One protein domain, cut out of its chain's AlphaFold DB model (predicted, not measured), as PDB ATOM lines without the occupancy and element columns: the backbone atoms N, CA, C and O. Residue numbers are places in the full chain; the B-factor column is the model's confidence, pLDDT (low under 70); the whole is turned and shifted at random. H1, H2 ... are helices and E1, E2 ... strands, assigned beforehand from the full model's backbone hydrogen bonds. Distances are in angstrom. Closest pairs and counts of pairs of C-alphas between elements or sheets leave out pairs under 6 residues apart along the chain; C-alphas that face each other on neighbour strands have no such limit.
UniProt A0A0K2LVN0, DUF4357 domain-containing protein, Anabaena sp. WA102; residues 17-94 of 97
ATOM      1  N   TYR A  17     -57.528  10.785 -14.590       56.12
ATOM      2  CA  TYR A  17     -57.563  11.981 -15.429       56.12
ATOM      3  C   TYR A  17     -58.630  13.003 -15.013       56.12
ATOM      4  O   TYR A  17     -58.311  14.164 -14.774       56.12
ATOM      5  N   SER A  18     -59.888  12.582 -14.857       56.66
ATOM      6  CA  SER A  18     -61.022  13.500 -14.648       56.66
ATOM      7  C   SER A  18     -60.928  14.290 -13.335       56.66
ATOM      8  O   SER A  18     -61.189  15.491 -13.298       56.66
ATOM      9  N   ARG A  19     -60.487  13.640 -12.254       60.56
ATOM     10  CA  ARG A  19     -60.326  14.271 -10.936       60.56
ATOM     11  C   ARG A  19     -59.021  15.040 -10.787       60.56
ATOM     12  O   ARG A  19     -59.009  16.041 -10.070       60.56
ATOM     13  N   LEU A  20     -57.952  14.613 -11.460       61.38
ATOM     14  CA  LEU A  20     -56.736  15.415 -11.559       61.38
ATOM     15  C   LEU A  20     -57.019  16.724 -12.285       61.38
ATOM     16  O   LEU A  20     -56.654  17.758 -11.752       61.38
ATOM     17  N   VAL A  21     -57.729  16.713 -13.414       60.25
ATOM     18  CA  VAL A  21     -58.120  17.943 -14.127       60.25
ATOM     19  C   VAL A  21     -58.912  18.888 -13.211       60.25
ATOM     20  O   VAL A  21     -58.617  20.081 -13.155       60.25
ATOM     21  N   ASP A  22     -59.831  18.371 -12.390       60.38
ATOM     22  CA  ASP A  22     -60.558  19.167 -11.388       60.38
ATOM     23  C   ASP A  22     -59.670  19.720 -10.253       60.38
ATOM     24  O   ASP A  22     -59.970  20.769  -9.680       60.38
ATOM     25  N   HIS A  23     -58.597  19.018  -9.876       61.28
ATOM     26  CA  HIS A  23     -57.636  19.472  -8.860       61.28
ATOM     27  C   HIS A  23     -56.580  20.433  -9.420       61.28
ATOM     28  O   HIS A  23     -56.213  21.390  -8.736       61.28
ATOM     29  N   VAL A  24     -56.136  20.193 -10.652       57.09
ATOM     30  CA  VAL A  24     -55.168  20.984 -11.417       57.09
ATOM     31  C   VAL A  24     -55.781  22.330 -11.809       57.09
ATOM     32  O   VAL A  24     -55.195  23.374 -11.544       57.09
ATOM     33  N   SER A  25     -57.020  22.331 -12.313       56.78
ATOM     34  CA  SER A  25     -57.736  23.558 -12.699       56.78
ATOM     35  C   SER A  25     -58.059  24.493 -11.527       56.78
ATOM     36  O   SER A  25     -58.265  25.684 -11.741       56.78
ATOM     37  N   LYS A  26     -58.099  23.985 -10.285       56.75
ATOM     38  CA  LYS A  26     -58.499  24.763  -9.097       56.75
ATOM     39  C   LYS A  26     -57.341  25.278  -8.238       56.75
ATOM     40  O   LYS A  26     -57.610  26.012  -7.289       56.75
ATOM     41  N   LYS A  27     -56.078  24.915  -8.507       61.03
ATOM     42  CA  LYS A  27     -54.924  25.427  -7.738       61.03
ATOM     43  C   LYS A  27     -53.712  25.670  -8.633       61.03
ATOM     44  O   LYS A  27     -53.197  24.725  -9.225       61.03
ATOM     45  N   GLU A  28     -53.194  26.900  -8.620       59.44
ATOM     46  CA  GLU A  28     -51.986  27.311  -9.361       59.44
ATOM     47  C   GLU A  28     -50.799  26.365  -9.145       59.44
ATOM     48  O   GLU A  28     -50.116  26.006 -10.099       59.44
ATOM     49  N   PHE A  29     -50.625  25.867  -7.919       64.44
ATOM     50  CA  PHE A  29     -49.531  24.972  -7.545       64.44
ATOM     51  C   PHE A  29     -49.415  23.707  -8.420       64.44
ATOM     52  O   PHE A  29     -48.313  23.291  -8.763       64.44
ATOM     53  N   TRP A  30     -50.533  23.082  -8.815       66.06
ATOM     54  CA  TRP A  30     -50.484  21.835  -9.593       66.06
ATOM     55  C   TRP A  30     -50.090  22.060 -11.057       66.06
ATOM     56  O   TRP A  30     -49.469  21.180 -11.650       66.06
ATOM     57  N   ASN A  31     -50.380  23.241 -11.616       65.56
ATOM     58  CA  ASN A  31     -49.970  23.618 -12.975       65.56
ATOM     59  C   ASN A  31     -48.441  23.771 -13.094       65.56
ATOM     60  O   ASN A  31     -47.854  23.617 -14.171       65.56
ATOM     61  N   GLU A  32     -47.764  24.046 -11.977       71.38
ATOM     62  CA  GLU A  32     -46.309  24.155 -11.950       71.38
ATOM     63  C   GLU A  32     -45.619  22.790 -11.957       71.38
ATOM     64  O   GLU A  32     -44.575  22.655 -12.596       71.38
ATOM     65  N   ILE A  33     -46.216  21.770 -11.330       76.00
ATOM     66  CA  ILE A  33     -45.580  20.457 -11.130       76.00
ATOM     67  C   ILE A  33     -46.099  19.346 -12.049       76.00
ATOM     68  O   ILE A  33     -45.427  18.325 -12.181       76.00
ATOM     69  N   ILE A  34     -47.243  19.531 -12.715       78.50
ATOM     70  CA  ILE A  34     -47.817  18.566 -13.664       78.50
ATOM     71  C   ILE A  34     -47.895  19.200 -15.059       78.50
ATOM     72  O   ILE A  34     -48.326  20.340 -15.209       78.50
ATOM     73  N   VAL A  35     -47.475  18.461 -16.088       81.00
ATOM     74  CA  VAL A  35     -47.748  18.770 -17.501       81.00
ATOM     75  C   VAL A  35     -48.719  17.759 -18.090       81.00
ATOM     76  O   VAL A  35     -48.715  16.588 -17.712       81.00
ATOM     77  N   GLN A  36     -49.501  18.205 -19.068       79.44
ATOM     78  CA  GLN A  36     -50.185  17.303 -19.981       79.44
ATOM     79  C   GLN A  36     -49.246  16.936 -21.136       79.44
ATOM     80  O   GLN A  36     -48.671  17.817 -21.774       79.44
ATOM     81  N   VAL A  37     -49.088  15.636 -21.382       80.88
ATOM     82  CA  VAL A  37     -48.367  15.068 -22.527       80.88
ATOM     83  C   VAL A  37     -49.312  14.060 -23.172       80.88
ATOM     84  O   VAL A  37     -49.642  13.045 -22.556       80.88
ATOM     85  N   ASP A  38     -49.785  14.374 -24.378       85.00
ATOM     86  CA  ASP A  38     -50.864  13.651 -25.064       85.00
ATOM     87  C   ASP A  38     -52.124  13.529 -24.172       85.00
ATOM     88  O   ASP A  38     -52.619  14.526 -23.634       85.00
ATOM     89  N   ASP A  39     -52.611  12.303 -23.968       80.00
ATOM     90  CA  ASP A  39     -53.762  11.971 -23.117       80.00
ATOM     91  C   ASP A  39     -53.362  11.645 -21.663       80.00
ATOM     92  O   ASP A  39     -54.127  11.038 -20.907       80.00
ATOM     93  N   LYS A  40     -52.136  11.998 -21.253       75.31
ATOM     94  CA  LYS A  40     -51.579  11.669 -19.934       75.31
ATOM     95  C   LYS A  40     -51.149  12.916 -19.173       75.31
ATOM     96  O   LYS A  40     -50.756  13.930 -19.743       75.31
ATOM     97  N   LEU A  41     -51.176  12.805 -17.849       77.19
ATOM     98  CA  LEU A  41     -50.617  13.795 -16.933       77.19
ATOM     99  C   LEU A  41     -49.304  13.266 -16.360       77.19
ATOM    100  O   LEU A  41     -49.243  12.130 -15.887       77.19
ATOM    101  N   VAL A  42     -48.259  14.089 -16.411       80.00
ATOM    102  CA  VAL A  42     -46.891  13.713 -16.040       80.00
ATOM    103  C   VAL A  42     -46.339  14.715 -15.032       80.00
ATOM    104  O   VAL A  42     -46.441  15.925 -15.226       80.00
ATOM    105  N   PHE A  43     -45.729  14.217 -13.955       82.56
ATOM    106  CA  PHE A  43     -44.992  15.054 -13.009       82.56
ATOM    107  C   PHE A  43     -43.690  15.555 -13.646       82.56
ATOM    108  O   PHE A  43     -42.916  14.761 -14.176       82.56
ATOM    109  N   LYS A  44     -43.425  16.865 -13.573       81.62
ATOM    110  CA  LYS A  44     -42.193  17.480 -14.109       81.62
ATOM    111  C   LYS A  44     -40.946  17.114 -13.295       81.62
ATOM    112  O   LYS A  44     -39.834  17.196 -13.808       81.62
ATOM    113  N   SER A  45     -41.126  16.741 -12.031       77.69
ATOM    114  CA  SER A  45     -40.067  16.351 -11.101       77.69
ATOM    115  C   SER A  45     -40.601  15.379 -10.054       77.69
ATOM    116  O   SER A  45     -41.813  15.289  -9.846       77.69
ATOM    117  N   ASP A  46     -39.697  14.711  -9.337       81.19
ATOM    118  CA  ASP A  46     -40.061  13.910  -8.170       81.19
ATOM    119  C   ASP A  46     -40.804  14.773  -7.141       81.19
ATOM    120  O   ASP A  46     -40.371  15.877  -6.797       81.19
ATOM    121  N   TRP A  47     -41.929  14.262  -6.641       80.69
ATOM    122  CA  TRP A  47     -42.751  14.949  -5.650       80.69
ATOM    123  C   TRP A  47     -42.965  14.078  -4.415       80.69
ATOM    124  O   TRP A  47     -43.453  12.948  -4.500       80.69
ATOM    125  N   LEU A  48     -42.631  14.624  -3.244       81.19
ATOM    126  CA  LEU A  48     -42.878  13.967  -1.969       81.19
ATOM    127  C   LEU A  48     -44.242  14.391  -1.421       81.19
ATOM    128  O   LEU A  48     -44.437  15.521  -0.976       81.19
ATOM    129  N   PHE A  49     -45.187  13.459  -1.416       86.62
ATOM    130  CA  PHE A  49     -46.489  13.681  -0.798       86.62
ATOM    131  C   PHE A  49     -46.399  13.666   0.730       86.62
ATOM    132  O   PHE A  49     -45.620  12.921   1.320       86.62
ATOM    133  N   SER A  50     -47.280  14.432   1.379       85.25
ATOM    134  CA  SER A  50     -47.397  14.481   2.843       85.25
ATOM    135  C   SER A  50     -47.852  13.159   3.473       85.25
ATOM    136  O   SER A  50     -47.705  12.967   4.677       85.25
ATOM    137  N   SER A  51     -48.428  12.250   2.681       87.00
ATOM    138  CA  SER A  51     -48.800  10.905   3.115       87.00
ATOM    139  C   SER A  51     -48.935   9.945   1.927       87.00
ATOM    140  O   SER A  51     -49.184  10.393   0.801       87.00
ATOM    141  N   PRO A  52     -48.875   8.619   2.166       88.31
ATOM    142  CA  PRO A  52     -49.155   7.631   1.131       88.31
ATOM    143  C   PRO A  52     -50.564   7.781   0.536       88.31
ATOM    144  O   PRO A  52     -50.742   7.624  -0.667       88.31
ATOM    145  N   SER A  53     -51.572   8.129   1.341       90.44
ATOM    146  CA  SER A  53     -52.940   8.340   0.846       90.44
ATOM    147  C   SER A  53     -53.075   9.604  -0.002       90.44
ATOM    148  O   SER A  53     -53.829   9.602  -0.965       90.44
ATOM    149  N   ALA A  54     -52.324  10.672   0.297       83.88
ATOM    150  CA  ALA A  54     -52.305  11.860  -0.559       83.88
ATOM    151  C   ALA A  54     -51.761  11.527  -1.956       83.88
ATOM    152  O   ALA A  54     -52.358  11.932  -2.950       83.88
ATOM    153  N   ALA A  55     -50.693  10.727  -2.029       86.00
ATOM    154  CA  ALA A  55     -50.184  10.210  -3.294       86.00
ATOM    155  C   ALA A  55     -51.239   9.351  -4.013       86.00
ATOM    156  O   ALA A  55     -51.504   9.559  -5.194       86.00
ATOM    157  N   ALA A  56     -51.885   8.422  -3.297       88.19
ATOM    158  CA  ALA A  56     -52.879   7.523  -3.882       88.19
ATOM    159  C   ALA A  56     -54.097   8.289  -4.411       88.19
ATOM    160  O   ALA A  56     -54.581   7.996  -5.496       88.19
ATOM    161  N   ASN A  57     -54.553   9.321  -3.698       85.75
ATOM    162  CA  ASN A  57     -55.672  10.143  -4.143       85.75
ATOM    163  C   ASN A  57     -55.387  10.849  -5.467       85.75
ATOM    164  O   ASN A  57     -56.256  10.917  -6.335       85.75
ATOM    165  N   VAL A  58     -54.169  11.377  -5.605       83.19
ATOM    166  CA  VAL A  58     -53.742  12.095  -6.804       83.19
ATOM    167  C   VAL A  58     -53.548  11.128  -7.963       83.19
ATOM    168  O   VAL A  58     -54.109  11.350  -9.029       83.19
ATOM    169  N   ILE A  59     -52.827  10.028  -7.746       83.06
ATOM    170  CA  ILE A  59     -52.552   9.048  -8.799       83.06
ATOM    171  C   ILE A  59     -53.820   8.308  -9.221       83.06
ATOM    172  O   ILE A  59     -54.028   8.113 -10.404       83.06
ATOM    173  N   MET A  60     -54.699   7.914  -8.299       81.25
ATOM    174  CA  MET A  60     -55.871   7.090  -8.624       81.25
ATOM    175  C   MET A  60     -57.125   7.894  -8.982       81.25
ATOM    176  O   MET A  60     -58.126   7.297  -9.371       81.25
ATOM    177  N   GLY A  61     -57.120   9.216  -8.789       80.12
ATOM    178  CA  GLY A  61     -58.282  10.069  -9.054       80.12
ATOM    179  C   GLY A  61     -59.486   9.822  -8.130       80.12
ATOM    180  O   GLY A  61     -60.590  10.270  -8.423       80.12
ATOM    181  N   ARG A  62     -59.314   9.122  -7.005       83.56
ATOM    182  CA  ARG A  62     -60.381   8.840  -6.025       83.56
ATOM    183  C   ARG A  62     -59.842   8.882  -4.605       83.56
ATOM    184  O   ARG A  62     -58.643   8.760  -4.408       83.56
ATOM    185  N   SER A  63     -60.725   8.968  -3.611       86.38
ATOM    186  CA  SER A  63     -60.313   8.700  -2.229       86.38
ATOM    187  C   SER A  63     -59.804   7.259  -2.119       86.38
ATOM    188  O   SER A  63     -60.523   6.317  -2.460       86.38
ATOM    189  N   ALA A  64     -58.560   7.097  -1.685       86.50
ATOM    190  CA  ALA A  64     -57.839   5.840  -1.693       86.50
ATOM    191  C   ALA A  64     -56.991   5.696  -0.423       86.50
ATOM    192  O   ALA A  64     -56.372   6.641   0.069       86.50
ATOM    193  N   ASN A  65     -56.957   4.480   0.128       92.06
ATOM    194  CA  ASN A  65     -56.118   4.181   1.283       92.06
ATOM    195  C   ASN A  65     -54.726   3.773   0.800       92.06
ATOM    196  O   ASN A  65     -54.512   2.612   0.447       92.06
ATOM    197  N   GLY A  66     -53.778   4.713   0.838       90.00
ATOM    198  CA  GLY A  66     -52.426   4.488   0.335       90.00
ATOM    199  C   GLY A  66     -51.770   3.243   0.931       90.00
ATOM    200  O   GLY A  66     -51.183   2.462   0.199       90.00
ATOM    201  N   LEU A  67     -51.954   2.961   2.223       90.12
ATOM    202  CA  LEU A  67     -51.334   1.793   2.863       90.12
ATOM    203  C   LEU A  67     -51.782   0.441   2.273       90.12
ATOM    204  O   LEU A  67     -51.070  -0.554   2.414       90.12
ATOM    205  N   LYS A  68     -52.960   0.389   1.635       90.81
ATOM    206  CA  LYS A  68     -53.521  -0.821   1.013       90.81
ATOM    207  C   LYS A  68     -53.321  -0.883  -0.498       90.81
ATOM    208  O   LYS A  68     -53.215  -1.985  -1.036       90.81
ATOM    209  N   GLU A  69     -53.339   0.270  -1.155       90.19
ATOM    210  CA  GLU A  69     -53.185   0.386  -2.610       90.19
ATOM    211  C   GLU A  69     -51.724   0.211  -3.014       90.19
ATOM    212  O   GLU A  69     -51.407  -0.435  -4.011       90.19
ATOM    213  N   TRP A  70     -50.826   0.738  -2.186       88.12
ATOM    214  CA  TRP A  70     -49.402   0.675  -2.416       88.12
ATOM    215  C   TRP A  70     -48.833  -0.701  -2.098       88.12
ATOM    216  O   TRP A  70     -49.020  -1.220  -0.995       88.12
ATOM    217  N   LYS A  71     -48.146  -1.291  -3.080       90.00
ATOM    218  CA  LYS A  71     -47.566  -2.631  -3.024       90.00
ATOM    219  C   LYS A  71     -46.133  -2.622  -3.537       90.00
ATOM    220  O   LYS A  71     -45.803  -1.847  -4.433       90.00
ATOM    221  N   ASP A  72     -45.300  -3.491  -2.979       87.25
ATOM    222  CA  ASP A  72     -43.974  -3.762  -3.532       87.25
ATOM    223  C   ASP A  72     -44.046  -4.646  -4.791       87.25
ATOM    224  O   ASP A  72     -45.116  -5.080  -5.223       87.25
ATOM    225  N   SER A  73     -42.884  -4.953  -5.370       86.56
ATOM    226  CA  SER A  73     -42.772  -5.820  -6.549       86.56
ATOM    227  C   SER A  73     -43.261  -7.256  -6.321       86.56
ATOM    228  O   SER A  73     -43.459  -7.984  -7.286       86.56
ATOM    229  N   SER A  74     -43.444  -7.685  -5.068       84.44
ATOM    230  CA  SER A  74     -44.017  -8.989  -4.713       84.44
ATOM    231  C   SER A  74     -45.536  -8.937  -4.493       84.44
ATOM    232  O   SER A  74     -46.154  -9.956  -4.193       84.44
ATOM    233  N   GLY A  75     -46.152  -7.760  -4.651       87.81
ATOM    234  CA  GLY A  75     -47.578  -7.533  -4.418       87.81
ATOM    235  C   GLY A  75     -47.938  -7.306  -2.949       87.81
ATOM    236  O   GLY A  75     -49.122  -7.186  -2.617       87.81
ATOM    237  N   LYS A  76     -46.944  -7.220  -2.061       87.44
ATOM    238  CA  LYS A  76     -47.148  -7.046  -0.626       87.44
ATOM    239  C   LYS A  76     -47.473  -5.592  -0.299       87.44
ATOM    240  O   LYS A  76     -46.789  -4.684  -0.763       87.44
ATOM    241  N   LYS A  77     -48.501  -5.367   0.522       92.06
ATOM    242  CA  LYS A  77     -49.015  -4.025   0.842       92.06
ATOM    243  C   LYS A  77     -48.071  -3.233   1.741       92.06
ATOM    244  O   LYS A  77     -47.413  -3.800   2.614       92.06
ATOM    245  N   LEU A  78     -48.096  -1.909   1.606       89.00
ATOM    246  CA  LEU A  78     -47.297  -0.992   2.417       89.00
ATOM    247  C   LEU A  78     -47.569  -1.144   3.924       89.00
ATOM    248  O   LEU A  78     -46.617  -1.198   4.693       89.00
ATOM    249  N   ASP A  79     -48.828  -1.332   4.337       91.62
ATOM    250  CA  ASP A  79     -49.193  -1.630   5.739       91.62
ATOM    251  C   ASP A  79     -48.420  -2.838   6.307       91.62
ATOM    252  O   ASP A  79     -47.845  -2.810   7.396       91.62
ATOM    253  N   GLU A  80     -48.362  -3.924   5.537       91.44
ATOM    254  CA  GLU A  80     -47.678  -5.153   5.938       91.44
ATOM    255  C   GLU A  80     -46.154  -4.985   5.931       91.44
ATOM    256  O   GLU A  80     -45.436  -5.679   6.655       91.44
ATOM    257  N   ILE A  81     -45.628  -4.094   5.093       91.50
ATOM    258  CA  ILE A  81     -44.210  -3.733   5.083       91.50
ATOM    259  C   ILE A  81     -43.876  -2.942   6.347       91.50
ATOM    260  O   ILE A  81     -42.994  -3.365   7.089       91.50
ATOM    261  N   GLU A  82     -44.622  -1.882   6.655       90.19
ATOM    262  CA  GLU A  82     -44.404  -1.059   7.850       90.19
ATOM    263  C   GLU A  82     -44.460  -1.893   9.136       90.19
ATOM    264  O   GLU A  82     -43.533  -1.846   9.947       90.19
ATOM    265  N   LYS A  83     -45.485  -2.741   9.289       91.88
ATOM    266  CA  LYS A  83     -45.614  -3.645  10.446       91.88
ATOM    267  C   LYS A  83     -44.426  -4.591  10.593       91.88
ATOM    268  O   LYS A  83     -43.962  -4.830  11.709       91.88
ATOM    269  N   GLN A  84     -43.932  -5.144   9.486       88.69
ATOM    270  CA  GLN A  84     -42.774  -6.035   9.522       88.69
ATOM    271  C   GLN A  84     -41.495  -5.296   9.908       88.69
ATOM    272  O   GLN A  84     -40.735  -5.815  10.722       88.69
ATOM    273  N   GLU A  85     -41.265  -4.097   9.377       90.25
ATOM    274  CA  GLU A  85     -40.086  -3.300   9.721       90.25
ATOM    275  C   GLU A  85     -40.107  -2.865  11.193       90.25
ATOM    276  O   GLU A  85     -39.101  -3.011  11.888       90.25
ATOM    277  N   ILE A  86     -41.269  -2.455  11.712       87.81
ATOM    278  CA  ILE A  86     -41.451  -2.151  13.140       87.81
ATOM    279  C   ILE A  86     -41.179  -3.397  13.997       87.81
ATOM    280  O   ILE A  86     -40.455  -3.326  14.990       87.81
ATOM    281  N   SER A  87     -41.707  -4.564  13.607       87.94
ATOM    282  CA  SER A  87     -41.467  -5.823  14.329       87.94
ATOM    283  C   SER A  87     -39.986  -6.216  14.344       87.94
ATOM    284  O   SER A  87     -39.473  -6.631  15.385       87.94
ATOM    285  N   LYS A  88     -39.278  -6.064  13.218       88.00
ATOM    286  CA  LYS A  88     -37.833  -6.328  13.118       88.00
ATOM    287  C   LYS A  88     -37.025  -5.389  14.011       88.00
ATOM    288  O   LYS A  88     -36.165  -5.865  14.747       88.00
ATOM    289  N   ALA A  89     -37.331  -4.091  13.983       84.00
ATOM    290  CA  ALA A  89     -36.667  -3.099  14.823       84.00
ATOM    291  C   ALA A  89     -36.864  -3.409  16.314       84.00
ATOM    292  O   ALA A  89     -35.897  -3.466  17.067       84.00
ATOM    293  N   ASN A  90     -38.093  -3.729  16.728       84.94
ATOM    294  CA  ASN A  90     -38.393  -4.073  18.120       84.94
ATOM    295  C   ASN A  90     -37.636  -5.317  18.606       84.94
ATOM    296  O   ASN A  90     -37.217  -5.357  19.759       84.94
ATOM    297  N   LYS A  91     -37.424  -6.323  17.746       75.88
ATOM    298  CA  LYS A  91     -36.632  -7.517  18.094       75.88
ATOM    299  C   LYS A  91     -35.142  -7.220  18.260       75.88
ATOM    300  O   LYS A  91     -34.494  -7.883  19.055       75.88
ATOM    301  N   GLN A  92     -34.605  -6.241  17.533       67.81
ATOM    302  CA  GLN A  92     -33.199  -5.833  17.651       67.81
ATOM    303  C   GLN A  92     -32.920  -4.975  18.891       67.81
ATOM    304  O   GLN A  92     -31.781  -4.915  19.339       67.81
ATOM    305  N   ILE A  93     -33.942  -4.313  19.438       68.75
ATOM    306  CA  ILE A  93     -33.812  -3.440  20.615       68.75
ATOM    307  C   ILE A  93     -33.927  -4.236  21.929       68.75
ATOM    308  O   ILE A  93     -33.521  -3.740  22.978       68.75
ATOM    309  N   GLN A  94     -34.443  -5.473  21.906       54.66
ATOM    310  CA  GLN A  94     -34.454  -6.315  23.104       54.66
ATOM    311  C   GLN A  94     -33.019  -6.763  23.432       54.66
ATOM    312  O   GLN A  94     -32.392  -7.407  22.587       54.66
TER     313      GLN A  94
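Overview. This is residues 17 to 94 of the 97 residues of the protein "DUF4357 domain-containing protein" of Anabaena sp. WA102 (UniProt A0A0K2LVN0). A loose body ends in a long helical arm: at one end of the body lie the small strand hairpin E1 and E2 and the short helices H1 and H2, H3 is in the middle, the short H4 packs on H3, and H5 starts at H4 and runs outward. Residues 83 to 94, of which 83 to 93 belong to H5, stick out free at the far end. The printed part has 78 residues with five named helices and two named strands in the order H1, H2, E1, E2, H3, H4, H5; the sheet E1 - E2 is antiparallel and the class is mostly helix. The whole is loose, with a radius of gyration of the C-alphas of 16.3 A and spans of 52 by 21 by 20 A, the arm adding to the length.

Along the chain. H1, residues 17 to 24, begins with C-alpha 17 at (-57.563, 11.981, -15.429) and is 10.1 A long from first to last C-alpha. H2, residues 28 to 33, measures 9.5 A. E1, residues 34 to 37, measures 9.5 A, and E2, residues 40 to 43, 10.1 A. H3, residues 52 to 60, begins at (-49.155, 7.631, 1.131) and is 11.9 A long. H4 is residues 66 to 69, 5.1 A. H5, residues 78 to 93, is the longest helix, 22.8 A, and its C-alpha 93 is at (-33.812, -3.440, 20.615).

Arrangement. H1 and H2 touch only at the corner by their link, and only just, with 3 pairs of C-alphas within 8 A; the closest are those of Val 24 and Trp 30, 5.1 A. E1 and E2 form a hairpin, antiparallel at 143 degrees, with N 35 and O 42 at 2.9 A and N 40 and O 37 at 3.0 A, within hydrogen-bond range. The closest C-alphas of H1 and E2 are those of Tyr 17 and Leu 41, 7.3 A. H1 and H3 are close but not clearly touching: the closest C-alphas, of Leu 20 and Val 58, are 6.5 A apart, at a steep tilt of 59 degrees, opposite ways. H3 and H4 touch, closest at the C-alphas of Ser 53 and Gly 66, 3.9 A. H4 touches H5 through residues 78 to 79 of H5 alone, closest at the C-alphas of Leu 67 and Leu 78, 4.9 A. H3 and H5 are apart. In H1, H3 and H5 every O i to N i+4 pair is within hydrogen-bond range; H2 has 0 of 2 but 3 of 3 O i to N i+3 pairs, and H4 is too short for an i+4 pair.

Size, cuts and confidence. The C-alphas of Asp 38 and Gln 94 are the two farthest apart, 54.7 A. Without the free stretch the body spans 36 by 20 by 20 A. The printed part has no cut and no long link. Mean pLDDT of the printed part is 79.5; residues 17 to 31 and 92 to 94 are under 70.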